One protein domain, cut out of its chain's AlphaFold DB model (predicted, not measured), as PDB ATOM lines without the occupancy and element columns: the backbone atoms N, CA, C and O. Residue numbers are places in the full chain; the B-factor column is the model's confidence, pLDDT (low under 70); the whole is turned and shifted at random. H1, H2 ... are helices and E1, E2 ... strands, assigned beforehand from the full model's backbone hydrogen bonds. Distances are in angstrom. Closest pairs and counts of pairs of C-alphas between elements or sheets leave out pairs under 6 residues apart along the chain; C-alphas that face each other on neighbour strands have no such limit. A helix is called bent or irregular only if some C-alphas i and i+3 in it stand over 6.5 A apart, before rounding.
ATOM      1  N   PHE A 159     -26.471   2.760   4.490       54.72
ATOM      2  CA  PHE A 159     -27.338   1.685   4.951       54.72
ATOM      3  C   PHE A 159     -26.759   0.904   6.132       54.72
ATOM      4  O   PHE A 159     -27.530   0.510   6.989       54.72
ATOM      5  N   VAL A 160     -25.442   0.694   6.229       58.38
ATOM      6  CA  VAL A 160     -24.820   0.067   7.410       58.38
ATOM      7  C   VAL A 160     -24.768   1.045   8.571       58.38
ATOM      8  O   VAL A 160     -25.103   0.646   9.675       58.38
ATOM      9  N   GLU A 161     -24.398   2.309   8.349       63.53
ATOM     10  CA  GLU A 161     -24.424   3.331   9.404       63.53
ATOM     11  C   GLU A 161     -25.844   3.514   9.947       63.53
ATOM     12  O   GLU A 161     -26.046   3.490  11.159       63.53
ATOM     13  N   LYS A 162     -26.846   3.580   9.063       62.31
ATOM     14  CA  LYS A 162     -28.264   3.647   9.427       62.31
ATOM     15  C   LYS A 162     -28.756   2.352  10.080       62.31
ATOM     16  O   LYS A 162     -29.387   2.416  11.124       62.31
ATOM     17  N   ALA A 163     -28.410   1.176   9.552       62.91
ATOM     18  CA  ALA A 163     -28.777  -0.114  10.151       62.91
ATOM     19  C   ALA A 163     -28.129  -0.339  11.526       62.91
ATOM     20  O   ALA A 163     -28.747  -0.933  12.407       62.91
ATOM     21  N   MET A 164     -26.891   0.126  11.719       64.62
ATOM     22  CA  MET A 164     -26.210   0.099  13.013       64.62
ATOM     23  C   MET A 164     -26.815   1.114  13.986       64.62
ATOM     24  O   MET A 164     -26.918   0.806  15.169       64.62
ATOM     25  N   ALA A 165     -27.234   2.287  13.504       73.44
ATOM     26  CA  ALA A 165     -27.887   3.299  14.327       73.44
ATOM     27  C   ALA A 165     -29.319   2.908  14.736       73.44
ATOM     28  O   ALA A 165     -29.730   3.188  15.859       73.44
ATOM     29  N   GLU A 166     -30.077   2.255  13.852       77.19
ATOM     30  CA  GLU A 166     -31.510   1.989  14.042       77.19
ATOM     31  C   GLU A 166     -31.811   0.582  14.593       77.19
ATOM     32  O   GLU A 166     -32.951   0.292  14.949       77.19
ATOM     33  N   GLY A 167     -30.814  -0.306  14.692       70.12
ATOM     34  CA  GLY A 167     -30.927  -1.617  15.350       70.12
ATOM     35  C   GLY A 167     -31.859  -2.637  14.676       70.12
ATOM     36  O   GLY A 167     -31.880  -3.789  15.095       70.12
ATOM     37  N   ASN A 168     -32.587  -2.249  13.626       65.44
ATOM     38  CA  ASN A 168     -33.555  -3.070  12.901       65.44
ATOM     39  C   ASN A 168     -33.457  -2.785  11.398       65.44
ATOM     40  O   ASN A 168     -34.169  -1.933  10.876       65.44
ATOM     41  N   CYS A 169     -32.588  -3.502  10.685       60.84
ATOM     42  CA  CYS A 169     -32.621  -3.517   9.222       60.84
ATOM     43  C   CYS A 169     -33.368  -4.769   8.763       60.84
ATOM     44  O   CYS A 169     -33.013  -5.885   9.155       60.84
ATOM     45  N   SER A 170     -34.422  -4.587   7.971       73.44
ATOM     46  CA  SER A 170     -35.205  -5.709   7.453       73.44
ATOM     47  C   SER A 170     -34.390  -6.532   6.440       73.44
ATOM     48  O   SER A 170     -33.505  -6.030   5.741       73.44
ATOM     49  N   VAL A 171     -34.697  -7.828   6.326       66.69
ATOM     50  CA  VAL A 171     -34.056  -8.733   5.348       66.69
ATOM     51  C   VAL A 171     -34.327  -8.279   3.902       66.69
ATOM     52  O   VAL A 171     -33.500  -8.497   3.015       66.69
ATOM     53  N   GLU A 172     -35.456  -7.611   3.658       66.44
ATOM     54  CA  GLU A 172     -35.826  -7.061   2.350       66.44
ATOM     55  C   GLU A 172     -34.957  -5.858   1.952       66.44
ATOM     56  O   GLU A 172     -34.493  -5.800   0.810       66.44
ATOM     57  N   GLU A 173     -34.634  -4.961   2.888       64.88
ATOM     58  CA  GLU A 173     -33.702  -3.848   2.651       64.88
ATOM     59  C   GLU A 173     -32.276  -4.352   2.376       64.88
ATOM     60  O   GLU A 173     -31.620  -3.887   1.440       64.88
ATOM     61  N   MET A 174     -31.823  -5.386   3.099       59.91
ATOM     62  CA  MET A 174     -30.544  -6.055   2.809       59.91
ATOM     63  C   MET A 174     -30.518  -6.734   1.427       59.91
ATOM     64  O   MET A 174     -29.468  -6.775   0.779       59.91
ATOM     65  N   ASN A 175     -31.647  -7.273   0.956       57.91
ATOM     66  CA  ASN A 175     -31.741  -7.930  -0.352       57.91
ATOM     67  C   ASN A 175     -31.842  -6.939  -1.520       57.91
ATOM     68  O   ASN A 175     -31.279  -7.211  -2.582       57.91
ATOM     69  N   SER A 176     -32.480  -5.782  -1.321       62.59
ATOM     70  CA  SER A 176     -32.431  -4.652  -2.261       62.59
ATOM     71  C   SER A 176     -30.989  -4.153  -2.435       62.59
ATOM     72  O   SER A 176     -30.491  -4.040  -3.557       62.59
ATOM     73  N   TYR A 177     -30.252  -4.016  -1.325       56.03
ATOM     74  CA  TYR A 177     -28.839  -3.620  -1.326       56.03
ATOM     75  C   TYR A 177     -27.917  -4.618  -2.056       56.03
ATOM     76  O   TYR A 177     -26.937  -4.231  -2.693       56.03
ATOM     77  N   ARG A 178     -28.231  -5.921  -2.011       54.19
ATOM     78  CA  ARG A 178     -27.469  -6.978  -2.706       54.19
ATOM     79  C   ARG A 178     -27.626  -6.978  -4.231       54.19
ATOM     80  O   ARG A 178     -26.805  -7.605  -4.896       54.19
ATOM     81  N   LYS A 179     -28.635  -6.298  -4.785       54.69
ATOM     82  CA  LYS A 179     -28.918  -6.265  -6.233       54.69
ATOM     83  C   LYS A 179     -28.446  -4.998  -6.950       54.69
ATOM     84  O   LYS A 179     -28.699  -4.869  -8.140       54.69
ATOM     85  N   GLY A 180     -27.760  -4.082  -6.267       67.44
ATOM     86  CA  GLY A 180     -27.337  -2.819  -6.869       67.44
ATOM     87  C   GLY A 180     -26.296  -3.014  -7.972       67.44
ATOM     88  O   GLY A 180     -25.108  -3.151  -7.674       67.44
ATOM     89  N   GLU A 181     -26.730  -2.991  -9.234       77.00
ATOM     90  CA  GLU A 181     -25.873  -2.948 -10.431       77.00
ATOM     91  C   GLU A 181     -24.789  -1.862 -10.303       77.00
ATOM     92  O   GLU A 181     -23.636  -2.086 -10.662       77.00
ATOM     93  N   GLU A 182     -25.111  -0.739  -9.654       79.88
ATOM     94  CA  GLU A 182     -24.184   0.361  -9.357       79.88
ATOM     95  C   GLU A 182     -22.977  -0.060  -8.505       79.88
ATOM     96  O   GLU A 182     -21.855   0.391  -8.741       79.88
ATOM     97  N   ARG A 183     -23.168  -0.943  -7.517       80.44
ATOM     98  CA  ARG A 183     -22.070  -1.416  -6.659       80.44
ATOM     99  C   ARG A 183     -21.139  -2.343  -7.428       80.44
ATOM    100  O   ARG A 183     -19.922  -2.249  -7.278       80.44
ATOM    101  N   GLN A 184     -21.713  -3.230  -8.239       84.38
ATOM    102  CA  GLN A 184     -20.940  -4.122  -9.101       84.38
ATOM    103  C   GLN A 184     -20.148  -3.317 -10.128       84.38
ATOM    104  O   GLN A 184     -18.963  -3.583 -10.325       84.38
ATOM    105  N   GLU A 185     -20.767  -2.294 -10.715       86.00
ATOM    106  CA  GLU A 185     -20.100  -1.402 -11.654       86.00
ATOM    107  C   GLU A 185     -18.979  -0.605 -10.980       86.00
ATOM    108  O   GLU A 185     -17.861  -0.566 -11.485       86.00
ATOM    109  N   PHE A 186     -19.206  -0.063  -9.781       86.19
ATOM    110  CA  PHE A 186     -18.158   0.605  -9.010       86.19
ATOM    111  C   PHE A 186     -16.965  -0.321  -8.719       86.19
ATOM    112  O   PHE A 186     -15.808   0.065  -8.901       86.19
ATOM    113  N   HIS A 187     -17.222  -1.574  -8.323       88.25
ATOM    114  CA  HIS A 187     -16.169  -2.578  -8.137       88.25
ATOM    115  C   HIS A 187     -15.451  -2.917  -9.441       88.25
ATOM    116  O   HIS A 187     -14.223  -3.014  -9.446       88.25
ATOM    117  N   ARG A 188     -16.182  -3.041 -10.554       91.56
ATOM    118  CA  ARG A 188     -15.597  -3.250 -11.883       91.56
ATOM    119  C   ARG A 188     -14.649  -2.107 -12.250       91.56
ATOM    120  O   ARG A 188     -13.535  -2.373 -12.702       91.56
ATOM    121  N   LEU A 189     -15.051  -0.859 -12.008       91.62
ATOM    122  CA  LEU A 189     -14.243   0.335 -12.266       91.62
ATOM    123  C   LEU A 189     -12.995   0.401 -11.373       91.62
ATOM    124  O   LEU A 189     -11.911   0.692 -11.877       91.62
ATOM    125  N   ILE A 190     -13.108   0.061 -10.081       91.88
ATOM    126  CA  ILE A 190     -11.945  -0.066  -9.183       91.88
ATOM    127  C   ILE A 190     -10.952  -1.089  -9.736       91.88
ATOM    128  O   ILE A 190      -9.765  -0.791  -9.871       91.88
ATOM    129  N   MET A 191     -11.428  -2.287 -10.087       93.12
ATOM    130  CA  MET A 191     -10.561  -3.345 -10.604       93.12
ATOM    131  C   MET A 191      -9.891  -2.931 -11.914       93.12
ATOM    132  O   MET A 191      -8.696  -3.168 -12.090       93.12
ATOM    133  N   ALA A 192     -10.623  -2.258 -12.804       92.81
ATOM    134  CA  ALA A 192     -10.072  -1.720 -14.042       92.81
ATOM    135  C   ALA A 192      -8.974  -0.673 -13.777       92.81
ATOM    136  O   ALA A 192      -7.914  -0.730 -14.403       92.81
ATOM    137  N   ALA A 193      -9.185   0.246 -12.829       94.06
ATOM    138  CA  ALA A 193      -8.189   1.247 -12.453       94.06
ATOM    139  C   ALA A 193      -6.923   0.606 -11.856       94.06
ATOM    140  O   ALA A 193      -5.813   0.953 -12.257       94.06
ATOM    141  N   ILE A 194      -7.069  -0.387 -10.972       93.62
ATOM    142  CA  ILE A 194      -5.941  -1.133 -10.386       93.62
ATOM    143  C   ILE A 194      -5.145  -1.878 -11.466       93.62
ATOM    144  O   ILE A 194      -3.916  -1.805 -11.479       93.62
ATOM    145  N   CYS A 195      -5.819  -2.544 -12.410       92.56
ATOM    146  CA  CYS A 195      -5.143  -3.212 -13.528       92.56
ATOM    147  C   CYS A 195      -4.321  -2.214 -14.357       92.56
ATOM    148  O   CYS A 195      -3.178  -2.500 -14.710       92.56
ATOM    149  N   LYS A 196      -4.861  -1.013 -14.621       93.25
ATOM    150  CA  LYS A 196      -4.131   0.053 -15.328       93.25
ATOM    151  C   LYS A 196      -2.860   0.475 -14.578       93.25
ATOM    152  O   LYS A 196      -1.827   0.638 -15.223       93.25
ATOM    153  N   LEU A 197      -2.897   0.589 -13.246       94.44
ATOM    154  CA  LEU A 197      -1.700   0.892 -12.443       94.44
ATOM    155  C   LEU A 197      -0.625  -0.190 -12.577       94.44
ATOM    156  O   LEU A 197       0.542   0.125 -12.808       94.44
ATOM    157  N   HIS A 198      -1.013  -1.462 -12.497       93.06
ATOM    158  CA  HIS A 198      -0.063  -2.562 -12.637       93.06
ATOM    159  C   HIS A 198       0.539  -2.654 -14.041       93.06
ATOM    160  O   HIS A 198       1.736  -2.900 -14.167       93.06
ATOM    161  N   LEU A 199      -0.256  -2.406 -15.089       91.44
ATOM    162  CA  LEU A 199       0.241  -2.316 -16.468       91.44
ATOM    163  C   LEU A 199       1.243  -1.165 -16.645       91.44
ATOM    164  O   LEU A 199       2.200  -1.284 -17.411       91.44
ATOM    165  N   ALA A 200       1.065  -0.069 -15.902       93.25
ATOM    166  CA  ALA A 200       2.030   1.026 -15.834       93.25
ATOM    167  C   ALA A 200       3.287   0.687 -15.005       93.25
ATOM    168  O   ALA A 200       4.249   1.456 -15.010       93.25
ATOM    169  N   GLY A 201       3.321  -0.469 -14.333       94.06
ATOM    170  CA  GLY A 201       4.419  -0.881 -13.462       94.06
ATOM    171  C   GLY A 201       4.404  -0.174 -12.108       94.06
ATOM    172  O   GLY A 201       5.470   0.069 -11.547       94.06
ATOM    173  N   VAL A 202       3.227   0.167 -11.567       95.12
ATOM    174  CA  VAL A 202       3.075   0.797 -10.242       95.12
ATOM    175  C   VAL A 202       2.215  -0.057  -9.304       95.12
ATOM    176  O   VAL A 202       1.088  -0.428  -9.625       95.12
ATOM    177  N   ILE A 203       2.733  -0.314  -8.097       94.31
ATOM    178  CA  ILE A 203       1.979  -0.868  -6.967       94.31
ATOM    179  C   ILE A 203       1.742   0.270  -5.981       94.31
ATOM    180  O   ILE A 203       2.673   0.967  -5.587       94.31
ATOM    181  N   HIS A 204       0.493   0.441  -5.553       93.50
ATOM    182  CA  HIS A 204       0.102   1.486  -4.600       93.50
ATOM    183  C   HIS A 204       0.464   1.146  -3.134       93.50
ATOM    184  O   HIS A 204       0.660   2.036  -2.310       93.50
ATOM    185  N   ASP A 205       0.618  -0.148  -2.822       89.12
ATOM    186  CA  ASP A 205       0.926  -0.753  -1.508       89.12
ATOM    187  C   ASP A 205      -0.146  -0.567  -0.410       89.12
ATOM    188  O   ASP A 205      -0.195  -1.381   0.514       89.12
ATOM    189  N   ARG A 206      -1.032   0.442  -0.479       86.00
ATOM    190  CA  ARG A 206      -2.027   0.720   0.582       86.00
ATOM    191  C   ARG A 206      -3.426   1.081   0.082       86.00
ATOM    192  O   ARG A 206      -4.097   1.908   0.687       86.00
ATOM    193  N   LEU A 207      -3.919   0.414  -0.962       85.19
ATOM    194  CA  LEU A 207      -5.278   0.658  -1.484       85.19
ATOM    195  C   LEU A 207      -6.389   0.395  -0.461       85.19
ATOM    196  O   LEU A 207      -7.424   1.057  -0.496       85.19
ATOM    197  N   TYR A 208      -6.165  -0.550   0.454       77.69
ATOM    198  CA  TYR A 208      -7.109  -0.907   1.505       77.69
ATOM    199  C   TYR A 208      -6.441  -0.765   2.864       77.69
ATOM    200  O   TYR A 208      -5.361  -1.305   3.105       77.69
ATOM    201  N   HIS A 209      -7.104  -0.053   3.769       68.81
ATOM    202  CA  HIS A 209      -6.703  -0.027   5.164       68.81
ATOM    203  C   HIS A 209      -7.457  -1.119   5.917       68.81
ATOM    204  O   HIS A 209      -8.668  -1.020   6.108       68.81
ATOM    205  N   PHE A 210      -6.744  -2.161   6.339       66.44
ATOM    206  CA  PHE A 210      -7.292  -3.154   7.254       66.44
ATOM    207  C   PHE A 210      -7.052  -2.677   8.685       66.44
ATOM    208  O   PHE A 210      -5.903  -2.544   9.103       66.44
ATOM    209  N   VAL A 211      -8.123  -2.396   9.430       64.38
ATOM    210  CA  VAL A 211      -8.027  -2.126  10.869       64.38
ATOM    211  C   VAL A 211      -8.246  -3.453  11.600       64.38
ATOM    212  O   VAL A 211      -9.381  -3.937  11.636       64.38
ATOM    213  N   PRO A 212      -7.194  -4.090  12.146       58.94
ATOM    214  CA  PRO A 212      -7.384  -5.267  12.982       58.94
ATOM    215  C   PRO A 212      -8.207  -4.881  14.224       58.94
ATOM    216  O   PRO A 212      -8.008  -3.808  14.785       58.94
ATOM    217  N   ASN A 213      -9.104  -5.772  14.662       64.56
ATOM    218  CA  ASN A 213      -9.971  -5.655  15.852       64.56
ATOM    219  C   ASN A 213     -11.295  -4.881  15.713       64.56
ATOM    220  O   ASN A 213     -12.018  -4.772  16.701       64.56
ATOM    221  N   ILE A 214     -11.687  -4.428  14.517       62.56
ATOM    222  CA  ILE A 214     -13.075  -3.992  14.287       62.56
ATOM    223  C   ILE A 214     -13.914  -5.209  13.877       62.56
ATOM    224  O   ILE A 214     -13.562  -5.932  12.947       62.56
ATOM    225  N   VAL A 215     -15.040  -5.420  14.574       56.47
ATOM    226  CA  VAL A 215     -15.957  -6.579  14.461       56.47
ATOM    227  C   VAL A 215     -16.442  -6.842  13.023       56.47
ATOM    228  O   VAL A 215     -16.862  -7.954  12.706       56.47
ATOM    229  N   LYS A 216     -16.322  -5.862  12.120       53.88
ATOM    230  CA  LYS A 216     -16.407  -6.053  10.668       53.88
ATOM    231  C   LYS A 216     -15.375  -5.156   9.971       53.88
ATOM    232  O   LYS A 216     -15.553  -3.938   9.987       53.88
ATOM    233  N   PRO A 217     -14.313  -5.709   9.358       57.38
ATOM    234  CA  PRO A 217     -13.385  -4.921   8.561       57.38
ATOM    235  C   PRO A 217     -14.101  -4.463   7.286       57.38
ATOM    236  O   PRO A 217     -14.258  -5.233   6.340       57.38
ATOM    237  N   TYR A 218     -14.574  -3.218   7.265       57.09
ATOM    238  CA  TYR A 218     -15.086  -2.614   6.040       57.09
ATOM    239  C   TYR A 218     -13.905  -2.100   5.208       57.09
ATOM    240  O   TYR A 218     -13.038  -1.404   5.742       57.09
ATOM    241  N   PRO A 219     -13.818  -2.448   3.910       63.22
ATOM    242  CA  PRO A 219     -12.785  -1.903   3.046       63.22
ATOM    243  C   PRO A 219     -13.005  -0.395   2.897       63.22
ATOM    244  O   PRO A 219     -13.970   0.051   2.283       63.22
ATOM    245  N   TYR A 220     -12.096   0.400   3.457       70.88
ATOM    246  CA  TYR A 220     -12.122   1.849   3.292       70.88
ATOM    247  C   TYR A 220     -11.635   2.219   1.886       70.88
ATOM    248  O   TYR A 220     -10.435   2.195   1.617       70.88
ATOM    249  N   TYR A 221     -12.552   2.622   1.003       82.06
ATOM    250  CA  TYR A 221     -12.256   3.092  -0.361       82.06
ATOM    251  C   TYR A 221     -11.662   4.515  -0.405       82.06
ATOM    252  O   TYR A 221     -11.906   5.271  -1.339       82.06
ATOM    253  N   ARG A 222     -10.866   4.899   0.597       80.44
ATOM    254  CA  ARG A 222     -10.325   6.265   0.753       80.44
ATOM    255  C   ARG A 222      -9.331   6.673  -0.341       80.44
ATOM    256  O   ARG A 222      -9.046   7.848  -0.514       80.44
ATOM    257  N   HIS A 223      -8.786   5.695  -1.058       89.25
ATOM    258  CA  HIS A 223      -7.852   5.913  -2.161       89.25
ATOM    259  C   HIS A 223      -8.551   5.931  -3.524       89.25
ATOM    260  O   HIS A 223      -7.872   5.910  -4.544       89.25
ATOM    261  N   PHE A 224      -9.886   5.984  -3.552       90.50
ATOM    262  CA  PHE A 224     -10.677   6.020  -4.773       90.50
ATOM    263  C   PHE A 224     -11.598   7.239  -4.766       90.50
ATOM    264  O   PHE A 224     -12.308   7.496  -3.794       90.50
ATOM    265  N   VAL A 225     -11.605   7.986  -5.865       88.19
ATOM    266  CA  VAL A 225     -12.488   9.137  -6.063       88.19
ATOM    267  C   VAL A 225     -13.271   8.948  -7.353       88.19
ATOM    268  O   VAL A 225     -12.698   8.623  -8.390       88.19
ATOM    269  N   MET A 226     -14.583   9.165  -7.293       86.44
ATOM    270  CA  MET A 226     -15.445   9.162  -8.473       86.44
ATOM    271  C   MET A 226     -15.349  10.499  -9.208       86.44
ATOM    272  O   MET A 226     -15.586  11.551  -8.614       86.44
ATOM    273  N   GLN A 227     -15.065  10.460 -10.507       86.38
ATOM    274  CA  GLN A 227     -15.124  11.620 -11.390       86.38
ATOM    275  C   GLN A 227     -15.964  11.270 -12.622       86.38
ATOM    276  O   GLN A 227     -15.511  10.565 -13.524       86.38
ATOM    277  N   GLY A 228     -17.219  11.731 -12.640       87.19
ATOM    278  CA  GLY A 228     -18.197  11.292 -13.634       87.19
ATOM    279  C   GLY A 228     -18.415   9.781 -13.539       87.19
ATOM    280  O   GLY A 228     -18.716   9.262 -12.468       87.19
ATOM    281  N   HIS A 229     -18.200   9.074 -14.648       87.44
ATOM    282  CA  HIS A 229     -18.321   7.612 -14.743       87.44
ATOM    283  C   HIS A 229     -16.987   6.871 -14.550       87.44
ATOM    284  O   HIS A 229     -16.875   5.697 -14.888       87.44
ATOM    285  N   SER A 230     -15.948   7.555 -14.064       89.69
ATOM    286  CA  SER A 230     -14.617   6.975 -13.865       89.69
ATOM    287  C   SER A 230     -14.226   6.951 -12.391       89.69
ATOM    288  O   SER A 230     -14.562   7.856 -11.625       89.69
ATOM    289  N   VAL A 231     -13.474   5.918 -12.009       92.94
ATOM    290  CA  VAL A 231     -12.804   5.822 -10.708       92.94
ATOM    291  C   VAL A 231     -11.351   6.240 -10.880       92.94
ATOM    292  O   VAL A 231     -10.625   5.662 -11.687       92.94
ATOM    293  N   LEU A 232     -10.918   7.210 -10.080       94.81
ATOM    294  CA  LEU A 232      -9.526   7.622  -9.989       94.81
ATOM    295  C   LEU A 232      -8.903   7.116  -8.693       94.81
ATOM    296  O   LEU A 232      -9.459   7.311  -7.612       94.81
ATOM    297  N   VAL A 233      -7.728   6.505  -8.805       95.12
ATOM    298  CA  VAL A 233      -6.891   6.138  -7.664       95.12
ATOM    299  C   VAL A 233      -6.067   7.348  -7.240       95.12
ATOM    300  O   VAL A 233      -5.512   8.053  -8.083       95.12
ATOM    301  N   VAL A 234      -5.985   7.597  -5.934       93.94
ATOM    302  CA  VAL A 234      -5.318   8.766  -5.346       93.94
ATOM    303  C   VAL A 234      -4.370   8.380  -4.206       93.94
ATOM    304  O   VAL A 234      -4.395   7.257  -3.705       93.94
ATOM    305  N   ASP A 235      -3.550   9.347  -3.778       92.56
ATOM    306  CA  ASP A 235      -2.553   9.234  -2.701       92.56
ATOM    307  C   ASP A 235      -1.513   8.128  -2.935       92.56
ATOM    308  O   ASP A 235      -1.588   7.044  -2.371       92.56
ATOM    309  N   PHE A 236      -0.503   8.432  -3.750       95.56
ATOM    310  CA  PHE A 236       0.589   7.514  -4.097       95.56
ATOM    311  C   PHE A 236       1.800   7.682  -3.166       95.56
ATOM    312  O   PHE A 236       2.928   7.347  -3.525       95.56
ATOM    313  N   SER A 237       1.588   8.198  -1.953       92.19
ATOM    314  CA  SER A 237       2.658   8.485  -0.988       92.19
ATOM    315  C   SER A 237       3.453   7.243  -0.558       92.19
ATOM    316  O   SER A 237       4.637   7.354  -0.228       92.19
ATOM    317  N   THR A 238       2.819   6.067  -0.587       92.81
ATOM    318  CA  THR A 238       3.445   4.764  -0.312       92.81
ATOM    319  C   THR A 238       3.654   3.910  -1.552       92.81
ATOM    320  O   THR A 238       4.158   2.800  -1.433       92.81
ATOM    321  N   ALA A 239       3.258   4.402  -2.722       95.06
ATOM    322  CA  ALA A 239       3.366   3.643  -3.950       95.06
ATOM    323  C   ALA A 239       4.823   3.526  -4.400       95.06
ATOM    324  O   ALA A 239       5.681   4.350  -4.068       95.06
ATOM    325  N   ARG A 240       5.095   2.501  -5.201       95.19
ATOM    326  CA  ARG A 240       6.425   2.246  -5.747       95.19
ATOM    327  C   ARG A 240       6.351   1.619  -7.134       95.19
ATOM    328  O   ARG A 240       5.396   0.891  -7.431       95.19
ATOM    329  N   PRO A 241       7.380   1.839  -7.964       94.88
ATOM    330  CA  PRO A 241       7.538   1.085  -9.193       94.88
ATOM    331  C   PRO A 241       7.702  -0.412  -8.901       94.88
ATOM    332  O   PRO A 241       8.273  -0.813  -7.881       94.88
ATOM    333  N   HIS A 242       7.231  -1.248  -9.814       92.06
ATOM    334  CA  HIS A 242       7.497  -2.682  -9.838       92.06
ATOM    335  C   HIS A 242       7.626  -3.181 -11.279       92.06
ATOM    336  O   HIS A 242       7.346  -2.457 -12.233       92.06
ATOM    337  N   SER A 243       8.067  -4.435 -11.437       88.56
ATOM    338  CA  SER A 243       8.178  -5.049 -12.761       88.56
ATOM    339  C   SER A 243       6.828  -5.055 -13.477       88.56
ATOM    340  O   SER A 243       5.818  -5.436 -12.877       88.56
ATOM    341  N   ARG A 244       6.835  -4.685 -14.764       77.56
ATOM    342  CA  ARG A 244       5.656  -4.744 -15.641       77.56
ATOM    343  C   ARG A 244       5.132  -6.170 -15.804       77.56
ATOM    344  O   ARG A 244       3.932  -6.354 -15.967       77.56
ATOM    345  N   ASP A 245       5.993  -7.168 -15.626       78.69
ATOM    346  CA  ASP A 245       5.635  -8.590 -15.649       78.69
ATOM    347  C   ASP A 245       5.022  -9.053 -14.317       78.69
ATOM    348  O   ASP A 245       5.306 -10.141 -13.813       78.69
ATOM    349  N   CYS A 246       4.220  -8.199 -13.681       78.56
ATOM    350  CA  CYS A 246       3.627  -8.500 -12.391       78.56
ATOM    351  C   CYS A 246       2.584  -9.609 -12.534       78.56
ATOM    352  O   CYS A 246       1.540  -9.375 -13.146       78.56
ATOM    353  N   PRO A 247       2.784 -10.779 -11.901       72.69
ATOM    354  CA  PRO A 247       1.846 -11.894 -12.017       72.69
ATOM    355  C   PRO A 247       0.485 -11.586 -11.375       72.69
ATOM    356  O   PRO A 247      -0.492 -12.281 -11.627       72.69
ATOM    357  N   ILE A 248       0.422 -10.542 -10.542       69.69
ATOM    358  CA  ILE A 248      -0.776 -10.094  -9.824       69.69
ATOM    359  C   ILE A 248      -1.631  -9.156 -10.701       69.69
ATOM    360  O   ILE A 248      -2.827  -9.015 -10.467       69.69
ATOM    361  N   GLY A 249      -1.029  -8.506 -11.705       58.44
ATOM    362  CA  GLY A 249      -1.592  -7.328 -12.372       58.44
ATOM    363  C   GLY A 249      -2.509  -7.583 -13.567       58.44
ATOM    364  O   GLY A 249      -3.186  -6.655 -14.007       58.44
ATOM    365  N   THR A 250      -2.554  -8.802 -14.104       54.72
ATOM    366  CA  THR A 250      -3.331  -9.101 -15.312       54.72
ATOM    367  C   THR A 250      -4.036 -10.453 -15.237       54.72
ATOM    368  O   THR A 250      -3.394 -11.498 -15.128       54.72
ATOM    369  N   PRO A 251      -5.359 -10.503 -15.471       52.50
ATOM    370  CA  PRO A 251      -5.902 -11.602 -16.243       52.50
ATOM    371  C   PRO A 251      -5.304 -11.446 -17.652       52.50
ATOM    372  O   PRO A 251      -5.689 -10.531 -18.380       52.50
ATOM    373  N   GLN A 252      -4.359 -12.308 -18.039       49.22
ATOM    374  CA  GLN A 252      -3.604 -12.284 -19.313       49.22
ATOM    375  C   GLN A 252      -4.453 -12.180 -20.611       49.22
ATOM    376  O   GLN A 252      -3.911 -12.165 -21.709       49.22
ATOM    377  N   LYS A 253      -5.790 -12.123 -20.529       47.53
ATOM    378  CA  LYS A 253      -6.728 -12.093 -21.663       47.53
ATOM    379  C   LYS A 253      -7.447 -10.754 -21.900       47.53
ATOM    380  O   LYS A 253      -8.170 -10.652 -22.885       47.53
ATOM    381  N   VAL A 254      -7.283  -9.735 -21.049       49.59
ATOM    382  CA  VAL A 254      -8.069  -8.473 -21.144       49.59
ATOM    383  C   VAL A 254      -7.381  -7.383 -21.994       49.59
ATOM    384  O   VAL A 254      -8.008  -6.402 -22.391       49.59
ATOM    385  N   GLU A 255      -6.107  -7.562 -22.350       47.09
ATOM    386  CA  GLU A 255      -5.219  -6.488 -22.828       47.09
ATOM    387  C   GLU A 255      -5.547  -5.838 -24.184       47.09
ATOM    388  O   GLU A 255      -5.025  -4.759 -24.454       47.09
ATOM    389  N   ARG A 256      -6.404  -6.407 -25.044       44.50
ATOM    390  CA  ARG A 256      -6.641  -5.826 -26.389       44.50
ATOM    391  C   ARG A 256      -8.014  -5.199 -26.616       44.50
ATOM    392  O   ARG A 256      -8.125  -4.315 -27.456       44.50
ATOM    393  N   THR A 257      -9.039  -5.588 -25.866       42.44
ATOM    394  CA  THR A 257     -10.419  -5.170 -26.175       42.44
ATOM    395  C   THR A 257     -10.835  -3.906 -25.418       42.44
ATOM    396  O   THR A 257     -11.534  -3.058 -25.966       42.44
ATOM    397  N   VAL A 258     -10.364  -3.718 -24.178       48.72
ATOM    398  CA  VAL A 258     -10.840  -2.625 -23.303       48.72
ATOM    399  C   VAL A 258     -10.250  -1.265 -23.689       48.72
ATOM    400  O   VAL A 258     -10.968  -0.269 -23.715       48.72
ATOM    401  N   TRP A 259      -8.973  -1.222 -24.088       44.56
ATOM    402  CA  TRP A 259      -8.310   0.020 -24.513       44.56
ATOM    403  C   TRP A 259      -8.914   0.632 -25.781       44.56
ATOM    404  O   TRP A 259      -8.825   1.843 -25.976       44.56
ATOM    405  N   HIS A 260      -9.535  -0.182 -26.638       46.59
ATOM    406  CA  HIS A 260     -10.212   0.319 -27.830       46.59
ATOM    407  C   HIS A 260     -11.595   0.887 -27.490       46.59
ATOM    408  O   HIS A 260     -11.957   1.944 -27.988       46.59
ATOM    409  N   ILE A 261     -12.337   0.238 -26.588       45.31
ATOM    410  CA  ILE A 261     -13.709   0.634 -26.244       45.31
ATOM    411  C   ILE A 261     -13.736   1.944 -25.436       45.31
ATOM    412  O   ILE A 261     -14.487   2.849 -25.784       45.31
ATOM    413  N   GLU A 262     -12.879   2.105 -24.421       51.31
ATOM    414  CA  GLU A 262     -12.892   3.320 -23.579       51.31
ATOM    415  C   GLU A 262     -12.316   4.564 -24.279       51.31
ATOM    416  O   GLU A 262     -12.674   5.698 -23.958       51.31
ATOM    417  N   ARG A 263     -11.428   4.376 -25.265       51.31
ATOM    418  CA  ARG A 263     -10.912   5.485 -26.082       51.31
ATOM    419  C   ARG A 263     -11.969   6.003 -27.059       51.31
ATOM    420  O   ARG A 263     -11.972   7.191 -27.355       51.31
ATOM    421  N   LEU A 264     -12.861   5.127 -27.521       44.88
ATOM    422  CA  LEU A 264     -13.975   5.484 -28.400       44.88
ATOM    423  C   LEU A 264     -15.135   6.137 -27.633       44.88
ATOM    424  O   LEU A 264     -15.798   7.006 -28.185       44.88
ATOM    425  N   SER A 265     -15.348   5.796 -26.357       44.19
ATOM    426  CA  SER A 265     -16.407   6.403 -25.532       44.19
ATOM    427  C   SER A 265     -16.069   7.792 -24.971       44.19
ATOM    428  O   SER A 265     -16.958   8.472 -24.474       44.19
ATOM    429  N   ASN A 266     -14.800   8.216 -25.031       44.62
ATOM    430  CA  ASN A 266     -14.333   9.535 -24.574       44.62
ATOM    431  C   ASN A 266     -14.118  10.540 -25.721       44.62
ATOM    432  O   ASN A 266     -13.515  11.594 -25.509       44.62
TER     433      ASN A 266
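This is residues 159 to 266 of the 284 residues of an uncharacterized protein of Heterobasidion irregulare (strain TC 32-1) (UniProt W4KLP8). The small antiparallel hairpin E1 and E2 packs, mostly through E2, on residues 186 to 197 of the long helix H3; H1 and H2 make an arm beyond its first end, and residues 259 to 266 stick out. The 108 printed residues, 51 of them (under half) in named elements, run H1 H2 H3 E1 E2 H4, mostly helix. The whole is loose, radius of gyration of the C-alphas 17.2 A, spanning 48 by 34 by 24 A.

Find C-alpha 159 at (-27.338, 1.685, 4.951), where H1, residues 159 to 166, begins. H2 is 171 to 178; H3, 181 to 199, runs 26.8 A. Then find E1, 224 to 227, E2, 230 to 233, and H4, 258 to 265, ending at (-16.407, 6.403, -25.532).

H1 and H2 are near each other. The closest C-alphas of H3 and E2, Leu 189 and Val 231, are 5.9 A apart. Across the hairpin, N 225 and O 232 are within hydrogen-bond range, 2.8 A. H3 and H4 are apart. Every O i to N i+4 pair is within range in H1, H2 and H3; in H4, 3 of 4.

The printed part has no cut. Links H3 to E1 and E2 to H4 are long. Low confidence includes residues 248 to 266.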